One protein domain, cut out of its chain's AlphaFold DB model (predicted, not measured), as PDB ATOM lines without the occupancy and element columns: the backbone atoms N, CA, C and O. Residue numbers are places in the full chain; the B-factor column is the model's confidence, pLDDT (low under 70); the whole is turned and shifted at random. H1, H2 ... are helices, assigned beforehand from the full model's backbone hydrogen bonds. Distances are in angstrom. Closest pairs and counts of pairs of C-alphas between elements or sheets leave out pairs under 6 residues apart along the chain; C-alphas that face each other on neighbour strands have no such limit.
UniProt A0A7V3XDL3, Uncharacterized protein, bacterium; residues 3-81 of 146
ATOM      1  N   LYS A   3      -5.734  30.936  24.781       54.72
ATOM      2  CA  LYS A   3      -4.929  29.769  25.209       54.72
ATOM      3  C   LYS A   3      -3.452  29.814  24.783       54.72
ATOM      4  O   LYS A   3      -2.622  29.159  25.399       54.72
ATOM      5  N   ASN A   4      -3.107  30.596  23.759       59.31
ATOM      6  CA  ASN A   4      -1.731  30.658  23.255       59.31
ATOM      7  C   ASN A   4      -0.850  31.625  24.064       59.31
ATOM      8  O   ASN A   4       0.370  31.506  24.018       59.31
ATOM      9  N   ALA A   5      -1.449  32.563  24.809       58.78
ATOM     10  CA  ALA A   5      -0.701  33.513  25.631       58.78
ATOM     11  C   ALA A   5      -0.120  32.835  26.880       58.78
ATOM     12  O   ALA A   5       1.047  33.034  27.202       58.78
ATOM     13  N   GLU A   6      -0.891  31.960  27.530       59.53
ATOM     14  CA  GLU A   6      -0.440  31.219  28.715       59.53
ATOM     15  C   GLU A   6       0.768  30.325  28.392       59.53
ATOM     16  O   GLU A   6       1.738  30.304  29.144       59.53
ATOM     17  N   SER A   7       0.781  29.683  27.217       66.38
ATOM     18  CA  SER A   7       1.874  28.796  26.791       66.38
ATOM     19  C   SER A   7       3.221  29.498  26.571       66.38
ATOM     20  O   SER A   7       4.244  28.818  26.588       66.38
ATOM     21  N   ILE A   8       3.249  30.814  26.339       71.12
ATOM     22  CA  ILE A   8       4.489  31.585  26.117       71.12
ATOM     23  C   ILE A   8       4.990  32.203  27.433       71.12
ATOM     24  O   ILE A   8       6.193  32.383  27.625       71.12
ATOM     25  N   ILE A   9       4.084  32.470  28.374       81.00
ATOM     26  CA  ILE A   9       4.419  33.078  29.666       81.00
ATOM     27  C   ILE A   9       5.184  32.090  30.559       81.00
ATOM     28  O   ILE A   9       6.178  32.475  31.170       81.00
ATOM     29  N   TYR A  10       4.788  30.814  30.594       84.12
ATOM     30  CA  TYR A  10       5.478  29.791  31.392       84.12
ATOM     31  C   TYR A  10       6.956  29.572  31.020       84.12
ATOM     32  O   TYR A  10       7.785  29.596  31.933       84.12
ATOM     33  N   PRO A  11       7.346  29.393  29.740       87.00
ATOM     34  CA  PRO A  11       8.755  29.241  29.393       87.00
ATOM     35  C   PRO A  11       9.547  30.526  29.655       87.00
ATOM     36  O   PRO A  11      10.665  30.445  30.155       87.00
ATOM     37  N   GLY A  12       8.968  31.708  29.408       85.94
ATOM     38  CA  GLY A  12       9.617  32.982  29.735       85.94
ATOM     39  C   GLY A  12       9.883  33.141  31.235       85.94
ATOM     40  O   GLY A  12      10.976  33.542  31.633       85.94
ATOM     41  N   LEU A  13       8.918  32.757  32.071       89.88
ATOM     42  CA  LEU A  13       9.050  32.795  33.526       89.88
ATOM     43  C   LEU A  13      10.059  31.761  34.040       89.88
ATOM     44  O   LEU A  13      10.859  32.088  34.911       89.88
ATOM     45  N   LEU A  14      10.075  30.548  33.478       89.88
ATOM     46  CA  LEU A  14      11.072  29.525  33.810       89.88
ATOM     47  C   LEU A  14      12.492  29.971  33.460       89.88
ATOM     48  O   LEU A  14      13.394  29.821  34.280       89.88
ATOM     49  N   ILE A  15      12.688  30.553  32.274       92.38
ATOM     50  CA  ILE A  15      13.988  31.089  31.854       92.38
ATOM     51  C   ILE A  15      14.401  32.244  32.770       92.38
ATOM     52  O   ILE A  15      15.539  32.279  33.234       92.38
ATOM     53  N   GLY A  16      13.478  33.160  33.080       92.31
ATOM     54  CA  GLY A  16      13.736  34.263  34.006       92.31
ATOM     55  C   GLY A  16      14.136  33.775  35.398       92.31
ATOM     56  O   GLY A  16      15.125  34.245  35.958       92.31
ATOM     57  N   LEU A  17      13.429  32.778  35.933       93.19
ATOM     58  CA  LEU A  17      13.742  32.181  37.229       93.19
ATOM     59  C   LEU A  17      15.101  31.472  37.200       93.19
ATOM     60  O   LEU A  17      15.908  31.680  38.104       93.19
ATOM     61  N   ALA A  18      15.390  30.700  36.151       93.69
ATOM     62  CA  ALA A  18      16.685  30.049  35.975       93.69
ATOM     63  C   ALA A  18      17.835  31.070  35.916       93.69
ATOM     64  O   ALA A  18      18.872  30.858  36.545       93.69
ATOM     65  N   LEU A  19      17.639  32.205  35.235       94.44
ATOM     66  CA  LEU A  19      18.605  33.304  35.211       94.44
ATOM     67  C   LEU A  19      18.802  33.919  36.599       94.44
ATOM     68  O   LEU A  19      19.942  34.094  37.024       94.44
ATOM     69  N   CYS A  20      17.724  34.206  37.334       92.62
ATOM     70  CA  CYS A  20      17.820  34.744  38.692       92.62
ATOM     71  C   CYS A  20      18.562  33.794  39.640       92.62
ATOM     72  O   CYS A  20      19.447  34.232  40.377       92.62
ATOM     73  N   VAL A  21      18.242  32.498  39.597       95.94
ATOM     74  CA  VAL A  21      18.930  31.472  40.395       95.94
ATOM     75  C   VAL A  21      20.398  31.376  39.990       95.94
ATOM     76  O   VAL A  21      21.264  31.348  40.860       95.94
ATOM     77  N   GLY A  22      20.698  31.395  38.690       93.81
ATOM     78  CA  GLY A  22      22.071  31.393  38.188       93.81
ATOM     79  C   GLY A  22      22.883  32.577  38.715       93.81
ATOM     80  O   GLY A  22      23.960  32.381  39.274       93.81
ATOM     81  N   ILE A  23      22.345  33.797  38.619       90.06
ATOM     82  CA  ILE A  23      23.005  35.013  39.123       90.06
ATOM     83  C   ILE A  23      23.227  34.927  40.640       90.06
ATOM     84  O   ILE A  23      24.293  35.302  41.128       90.06
ATOM     85  N   PHE A  24      22.250  34.405  41.384       93.56
ATOM     86  CA  PHE A  24      22.356  34.228  42.831       93.56
ATOM     87  C   PHE A  24      23.430  33.202  43.229       93.56
ATOM     88  O   PHE A  24      24.196  33.426  44.165       93.56
ATOM     89  N   LEU A  25      23.534  32.086  42.505       95.19
ATOM     90  CA  LEU A  25      24.580  31.090  42.745       95.19
ATOM     91  C   LEU A  25      25.972  31.642  42.423       95.19
ATOM     92  O   LEU A  25      26.917  31.411  43.178       95.19
ATOM     93  N   VAL A  26      26.096  32.412  41.340       90.19
ATOM     94  CA  VAL A  26      27.357  33.071  40.978       90.19
ATOM     95  C   VAL A  26      27.768  34.080  42.050       90.19
ATOM     96  O   VAL A  26      28.927  34.084  42.460       90.19
ATOM     97  N   SER A  27      26.841  34.898  42.560       87.50
ATOM     98  CA  SER A  27      27.166  35.881  43.601       87.50
ATOM     99  C   SER A  27      27.584  35.222  44.917       87.50
ATOM    100  O   SER A  27      28.561  35.661  45.528       87.50
ATOM    101  N   LEU A  28      26.936  34.120  45.313       92.56
ATOM    102  CA  LEU A  28      27.380  33.293  46.440       92.56
ATOM    103  C   LEU A  28      28.793  32.739  46.226       92.56
ATOM    104  O   LEU A  28      29.609  32.781  47.147       92.56
ATOM    105  N   GLY A  29      29.100  32.266  45.016       89.94
ATOM    106  CA  GLY A  29      30.436  31.795  44.655       89.94
ATOM    107  C   GLY A  29      31.503  32.883  44.795       89.94
ATOM    108  O   GLY A  29      32.550  32.641  45.391       89.94
ATOM    109  N   VAL A  30      31.223  34.101  44.320       86.56
ATOM    110  CA  VAL A  30      32.143  35.250  44.426       86.56
ATOM    111  C   VAL A  30      32.398  35.628  45.887       86.56
ATOM    112  O   VAL A  30      33.548  35.823  46.284       86.56
ATOM    113  N   VAL A  31      31.351  35.678  46.717       86.94
ATOM    114  CA  VAL A  31      31.491  35.965  48.154       86.94
ATOM    115  C   VAL A  31      32.269  34.855  48.866       86.94
ATOM    116  O   VAL A  31      33.156  35.149  49.668       86.94
ATOM    117  N   GLY A  32      31.989  33.589  48.541       87.56
ATOM    118  CA  GLY A  32      32.718  32.437  49.072       87.56
ATOM    119  C   GLY A  32      34.205  32.483  48.720       87.56
ATOM    120  O   GLY A  32      35.053  32.331  49.599       87.56
ATOM    121  N   LEU A  33      34.536  32.792  47.462       84.75
ATOM    122  CA  LEU A  33      35.918  32.995  47.032       84.75
ATOM    123  C   LEU A  33      36.578  34.146  47.796       84.75
ATOM    124  O   LEU A  33      37.673  33.962  48.327       84.75
ATOM    125  N   GLY A  34      35.908  35.292  47.939       80.69
ATOM    126  CA  GLY A  34      36.417  36.419  48.728       80.69
ATOM    127  C   GLY A  34      36.731  36.042  50.182       80.69
ATOM    128  O   GLY A  34      37.768  36.443  50.712       80.69
ATOM    129  N   TYR A  35      35.887  35.217  50.805       85.62
ATOM    130  CA  TYR A  35      36.117  34.716  52.160       85.62
ATOM    131  C   TYR A  35      37.332  33.777  52.240       85.62
ATOM    132  O   TYR A  35      38.171  33.929  53.127       85.62
ATOM    133  N   THR A  36      37.481  32.847  51.287       86.50
ATOM    134  CA  THR A  36      38.662  31.958  51.235       86.50
ATOM    135  C   THR A  36      39.964  32.732  51.006       86.50
ATOM    136  O   THR A  36      40.960  32.471  51.679       86.50
ATOM    137  N   LEU A  37      39.943  33.744  50.133       80.00
ATOM    138  CA  LEU A  37      41.073  34.639  49.876       80.00
ATOM    139  C   LEU A  37      41.480  35.426  51.122       80.00
ATOM    140  O   LEU A  37      42.672  35.562  51.371       80.00
ATOM    141  N   HIS A  38      40.518  35.892  51.921       83.44
ATOM    142  CA  HIS A  38      40.795  36.554  53.198       83.44
ATOM    143  C   HIS A  38      41.426  35.616  54.239       83.44
ATOM    144  O   HIS A  38      42.228  36.048  55.060       83.44
ATOM    145  N   GLY A  39      41.080  34.325  54.209       83.88
ATOM    146  CA  GLY A  39      41.713  33.325  55.070       83.88
ATOM    147  C   GLY A  39      43.153  33.001  54.658       83.88
ATOM    148  O   GLY A  39      44.004  32.791  55.517       83.88
ATOM    149  N   MET A  40      43.434  32.962  53.351       84.75
ATOM    150  CA  MET A  40      44.761  32.615  52.821       84.75
ATOM    151  C   MET A  40      45.726  33.799  52.773       84.75
ATOM    152  O   MET A  40      46.931  33.632  52.955       84.75
ATOM    153  N   PHE A  41      45.204  34.994  52.527       76.88
ATOM    154  CA  PHE A  41      45.965  36.225  52.478       76.88
ATOM    155  C   PHE A  41      45.378  37.176  53.516       76.88
ATOM    156  O   PHE A  41      44.177  37.417  53.490       76.88
ATOM    157  N   SER A  42      46.209  37.780  54.378       82.31
ATOM    158  CA  SER A  42      45.816  38.847  55.328       82.31
ATOM    159  C   SER A  42      45.431  40.164  54.624       82.31
ATOM    160  O   SER A  42      45.855  41.256  54.994       82.31
ATOM    161  N   ILE A  43      44.667  40.050  53.549       77.25
ATOM    162  CA  ILE A  43      44.137  41.089  52.686       77.25
ATOM    163  C   ILE A  43      42.752  41.452  53.223       77.25
ATOM    164  O   ILE A  43      42.010  40.592  53.694       77.25
ATOM    165  N   SER A  44      42.374  42.728  53.159       84.31
ATOM    166  CA  SER A  44      41.035  43.157  53.582       84.31
ATOM    167  C   SER A  44      39.950  42.479  52.732       84.31
ATOM    168  O   SER A  44      40.105  42.371  51.515       84.31
ATOM    169  N   LEU A  45      38.825  42.070  53.336       77.81
ATOM    170  CA  LEU A  45      37.682  41.457  52.630       77.81
ATOM    171  C   LEU A  45      37.263  42.259  51.385       77.81
ATOM    172  O   LEU A  45      36.930  41.687  50.350       77.81
ATOM    173  N   PHE A  46      37.351  43.589  51.461       80.19
ATOM    174  CA  PHE A  46      37.062  44.490  50.347       80.19
ATOM    175  C   PHE A  46      37.983  44.262  49.137       80.19
ATOM    176  O   PHE A  46      37.518  44.179  48.003       80.19
ATOM    177  N   GLN A  47      39.286  44.112  49.377       85.06
ATOM    178  CA  GLN A  47      40.266  43.841  48.324       85.06
ATOM    179  C   GLN A  47      40.049  42.446  47.723       85.06
ATOM    180  O   GLN A  47      40.112  42.300  46.505       85.06
ATOM    181  N   GLY A  48      39.710  41.447  48.548       80.25
ATOM    182  CA  GLY A  48      39.369  40.100  48.074       80.25
ATOM    183  C   GLY A  48      38.171  40.096  47.121       80.25
ATOM    184  O   GLY A  48      38.235  39.495  46.046       80.25
ATOM    185  N   ILE A  49      37.109  40.835  47.460       81.56
ATOM    186  CA  ILE A  49      35.926  40.974  46.599       81.56
ATOM    187  C   ILE A  49      36.295  41.658  45.276       81.56
ATOM    188  O   ILE A  49      35.944  41.142  44.217       81.56
ATOM    189  N   ILE A  50      37.054  42.760  45.305       86.94
ATOM    190  CA  ILE A  50      37.478  43.461  44.078       86.94
ATOM    191  C   ILE A  50      38.294  42.543  43.166       86.94
ATOM    192  O   ILE A  50      38.033  42.488  41.964       86.94
ATOM    193  N   VAL A  51      39.253  41.799  43.724       86.31
ATOM    194  CA  VAL A  51      40.085  40.870  42.948       86.31
ATOM    195  C   VAL A  51      39.226  39.762  42.339       86.31
ATOM    196  O   VAL A  51      39.324  39.507  41.141       86.31
ATOM    197  N   SER A  52      38.336  39.148  43.121       82.81
ATOM    198  CA  SER A  52      37.447  38.093  42.617       82.81
ATOM    199  C   SER A  52      36.511  38.588  41.506       82.81
ATOM    200  O   SER A  52      36.314  37.893  40.506       82.81
ATOM    201  N   LEU A  53      36.000  39.816  41.622       85.44
ATOM    202  CA  LEU A  53      35.158  40.443  40.609       85.44
ATOM    203  C   LEU A  53      35.953  40.737  39.335       85.44
ATOM    204  O   LEU A  53      35.484  40.416  38.243       85.44
ATOM    205  N   ALA A  54      37.168  41.275  39.466       89.38
ATOM    206  CA  ALA A  54      38.052  41.513  38.332       89.38
ATOM    207  C   ALA A  54      38.356  40.206  37.587       89.38
ATOM    208  O   ALA A  54      38.129  40.130  36.381       89.38
ATOM    209  N   VAL A  55      38.782  39.155  38.298       88.75
ATOM    210  CA  VAL A  55      39.092  37.838  37.709       88.75
ATOM    211  C   VAL A  55      37.873  37.244  37.004       88.75
ATOM    212  O   VAL A  55      37.986  36.776  35.871       88.75
ATOM    213  N   THR A  56      36.698  37.316  37.630       88.06
ATOM    214  CA  THR A  56      35.456  36.812  37.028       88.06
ATOM    215  C   THR A  56      35.131  37.574  35.742       88.06
ATOM    216  O   THR A  56      34.847  36.957  34.716       88.06
ATOM    217  N   CYS A  57      35.259  38.903  35.753       90.38
ATOM    218  CA  CYS A  57      35.008  39.743  34.584       90.38
ATOM    219  C   CYS A  57      35.988  39.435  33.439       90.38
ATOM    220  O   CYS A  57      35.562  39.213  32.305       90.38
ATOM    221  N   PHE A  58      37.287  39.323  33.741       91.44
ATOM    222  CA  PHE A  58      38.298  38.939  32.754       91.44
ATOM    223  C   PHE A  58      38.020  37.555  32.169       91.44
ATOM    224  O   PHE A  58      38.011  37.415  30.951       91.44
ATOM    225  N   SER A  59      37.714  36.556  33.000       88.94
ATOM    226  CA  SER A  59      37.413  35.202  32.520       88.94
ATOM    227  C   SER A  59      36.200  35.165  31.579       88.94
ATOM    228  O   SER A  59      36.245  34.502  30.541       88.94
ATOM    229  N   GLY A  60      35.150  35.940  31.881       87.94
ATOM    230  CA  GLY A  60      33.965  36.052  31.030       87.94
ATOM    231  C   GLY A  60      34.265  36.725  29.689       87.94
ATOM    232  O   GLY A  60      33.804  36.262  28.639       87.94
ATOM    233  N   LEU A  61      35.081  37.783  29.699       89.56
ATOM    234  CA  LEU A  61      35.513  38.463  28.476       89.56
ATOM    235  C   LEU A  61      36.407  37.560  27.626       89.56
ATOM    236  O   LEU A  61      36.175  37.437  26.425       89.56
ATOM    237  N   THR A  62      37.378  36.876  28.233       90.62
ATOM    238  CA  THR A  62      38.263  35.943  27.526       90.62
ATOM    239  C   THR A  62      37.474  34.812  26.881       90.62
ATOM    240  O   THR A  62      37.712  34.507  25.715       90.62
ATOM    241  N   LEU A  63      36.495  34.231  27.582       91.56
ATOM    242  CA  LEU A  63      35.635  33.193  27.013       91.56
ATOM    243  C   LEU A  63      34.825  33.724  25.823       91.56
ATOM    244  O   LEU A  63      34.761  33.074  24.781       91.56
ATOM    245  N   SER A  64      34.254  34.923  25.947       87.88
ATOM    246  CA  SER A  64      33.483  35.561  24.872       87.88
ATOM    247  C   SER A  64      34.345  35.825  23.635       87.88
ATOM    248  O   SER A  64      33.942  35.507  22.516       87.88
ATOM    249  N   ILE A  65      35.561  36.344  23.835       90.94
ATOM    250  CA  ILE A  65      36.538  36.580  22.765       90.94
ATOM    251  C   ILE A  65      36.975  35.255  22.133       90.94
ATOM    252  O   ILE A  65      37.059  35.158  20.913       90.94
ATOM    253  N   PHE A  66      37.215  34.218  22.935       92.31
ATOM    254  CA  PHE A  66      37.615  32.901  22.444       92.31
ATOM    255  C   PHE A  66      36.523  32.245  21.589       92.31
ATOM    256  O   PHE A  66      36.804  31.725  20.509       92.31
ATOM    257  N   LEU A  67      35.264  32.307  22.032       90.94
ATOM    258  CA  LEU A  67      34.126  31.804  21.260       90.94
ATOM    259  C   LEU A  67      33.939  32.589  19.958       90.94
ATOM    260  O   LEU A  67      33.696  31.986  18.911       90.94
ATOM    261  N   LEU A  68      34.113  33.912  20.003       90.12
ATOM    262  CA  LEU A  68      34.084  34.752  18.810       90.12
ATOM    263  C   LEU A  68      35.205  34.366  17.837       90.12
ATOM    264  O   LEU A  68      34.934  34.145  16.661       90.12
ATOM    265  N   ALA A  69      36.436  34.206  18.324       89.81
ATOM    266  CA  ALA A  69      37.575  33.800  17.509       89.81
ATOM    267  C   ALA A  69      37.352  32.425  16.861       89.81
ATOM    268  O   ALA A  69      37.652  32.240  15.683       89.81
ATOM    269  N   ARG A  70      36.773  31.469  17.597       89.06
ATOM    270  CA  ARG A  70      36.447  30.140  17.065       89.06
ATOM    271  C   ARG A  70      35.362  30.199  15.990       89.06
ATOM    272  O   ARG A  70      35.469  29.497  14.988       89.06
ATOM    273  N   ASN A  71      34.344  31.037  16.176       86.81
ATOM    274  CA  ASN A  71      33.309  31.244  15.163       86.81
ATOM    275  C   ASN A  71      33.869  31.936  13.916       86.81
ATOM    276  O   ASN A  71      33.538  31.529  12.809       86.81
ATOM    277  N   LEU A  72      34.756  32.920  14.082       85.88
ATOM    278  CA  LEU A  72      35.424  33.575  12.958       85.88
ATOM    279  C   LEU A  72      36.298  32.599  12.168       85.88
ATOM    280  O   LEU A  72      36.244  32.628  10.945       85.88
ATOM    281  N   ARG A  73      37.038  31.699  12.831       83.25
ATOM    282  CA  ARG A  73      37.817  30.652  12.143       83.25
ATOM    283  C   ARG A  73      36.941  29.752  11.277       83.25
ATOM    284  O   ARG A  73      37.239  29.597  10.104       83.25
ATOM    285  N   LYS A  74      35.818  29.260  11.809       79.19
ATOM    286  CA  LYS A  74      34.869  28.446  11.029       79.19
ATOM    287  C   LYS A  74      34.299  29.199   9.827       79.19
ATOM    288  O   LYS A  74      34.170  28.638   8.746       79.19
ATOM    289  N   THR A  75      33.953  30.474  10.003       74.56
ATOM    290  CA  THR A  75      33.464  31.307   8.896       74.56
ATOM    291  C   THR A  75      34.550  31.536   7.845       74.56
ATOM    292  O   THR A  75      34.248  31.511   6.658       74.56
ATOM    293  N   LEU A  76      35.802  31.734   8.267       73.56
ATOM    294  CA  LEU A  76      36.939  31.899   7.362       73.56
ATOM    295  C   LEU A  76      37.277  30.606   6.619       73.56
ATOM    296  O   LEU A  76      37.563  30.697   5.438       73.56
ATOM    297  N   GLU A  77      37.179  29.435   7.247       66.31
ATOM    298  CA  GLU A  77      37.360  28.133   6.580       66.31
ATOM    299  C   GLU A  77      36.314  27.919   5.473       66.31
ATOM    300  O   GLU A  77      36.645  27.526   4.359       66.31
ATOM    301  N   HIS A  78      35.046  28.259   5.728       59.47
ATOM    302  CA  HIS A  78      34.013  28.212   4.689       59.47
ATOM    303  C   HIS A  78      34.234  29.239   3.571       59.47
ATOM    304  O   HIS A  78      33.822  29.004   2.437       59.47
ATOM    305  N   PHE A  79      34.867  30.374   3.876       57.84
ATOM    306  CA  PHE A  79      35.176  31.396   2.878       57.84
ATOM    307  C   PHE A  79      36.446  31.065   2.087       57.84
ATOM    308  O   PHE A  79      36.484  31.318   0.890       57.84
ATOM    309  N   SER A  80      37.454  30.452   2.714       54.53
ATOM    310  CA  SER A  80      38.678  30.012   2.045       54.53
ATOM    311  C   SER A  80      38.394  28.855   1.095       54.53
ATOM    312  O   SER A  80      38.914  28.863  -0.011       54.53
ATOM    313  N   VAL A  81      37.500  27.924   1.449       52.69
ATOM    314  CA  VAL A  81      37.057  26.863   0.523       52.69
ATOM    315  C   VAL A  81      36.362  27.443  -0.719       52.69
ATOM    316  O   VAL A  81      36.542  26.918  -1.806       52.69
TER     317      VAL A  81
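This is residues 3 to 81 of the 146 residues of an uncharacterized protein of bacterium (UniProt A0A7V3XDL3). Two long helices, H1 and H2, meet near a tight turn and spread from it as a wide, flat V. The corner lies where residues 30 to 38 of H1 and 45 to 53 of H2 touch; farther out, residues 3 to 25 of H1 and 57 to 81 of H2 stick out free as the two arms. The printed part has 79 residues with two named helices, H1 then H2, and no named strand; the class is all helix. It is extended, with a radius of gyration of the C-alphas of 19.8 A and spans of 53 by 49 by 13 A.

H1, residues 3 to 40, touches H2, residues 45 to 81, and the closest C-alphas, those of Gly 34 and Gly 48, are 4.8 A apart. They run opposite ways at a steep tilt of 55 degrees. Residues 3 to 25 of H1 and 57 to 81 of H2 stand free. In H2 every O i to N i+4 pair is within hydrogen-bond range; in H1, 31 of 34 are.

H1 measures 56.9 A from C-alpha 3 at (-4.929, 29.769, 25.209) to C-alpha 40. H2 measures 54.1 A and ends with C-alpha 81 at (37.057, 26.863, 0.523).

The C-alphas farthest apart, those of Lys 3 and Ser 42, are 59.7 A apart. The printed part has no cut, and the link from H1 to H2 is tight. The pLDDT is under 70 at residues 3 to 7 and 77 to 81.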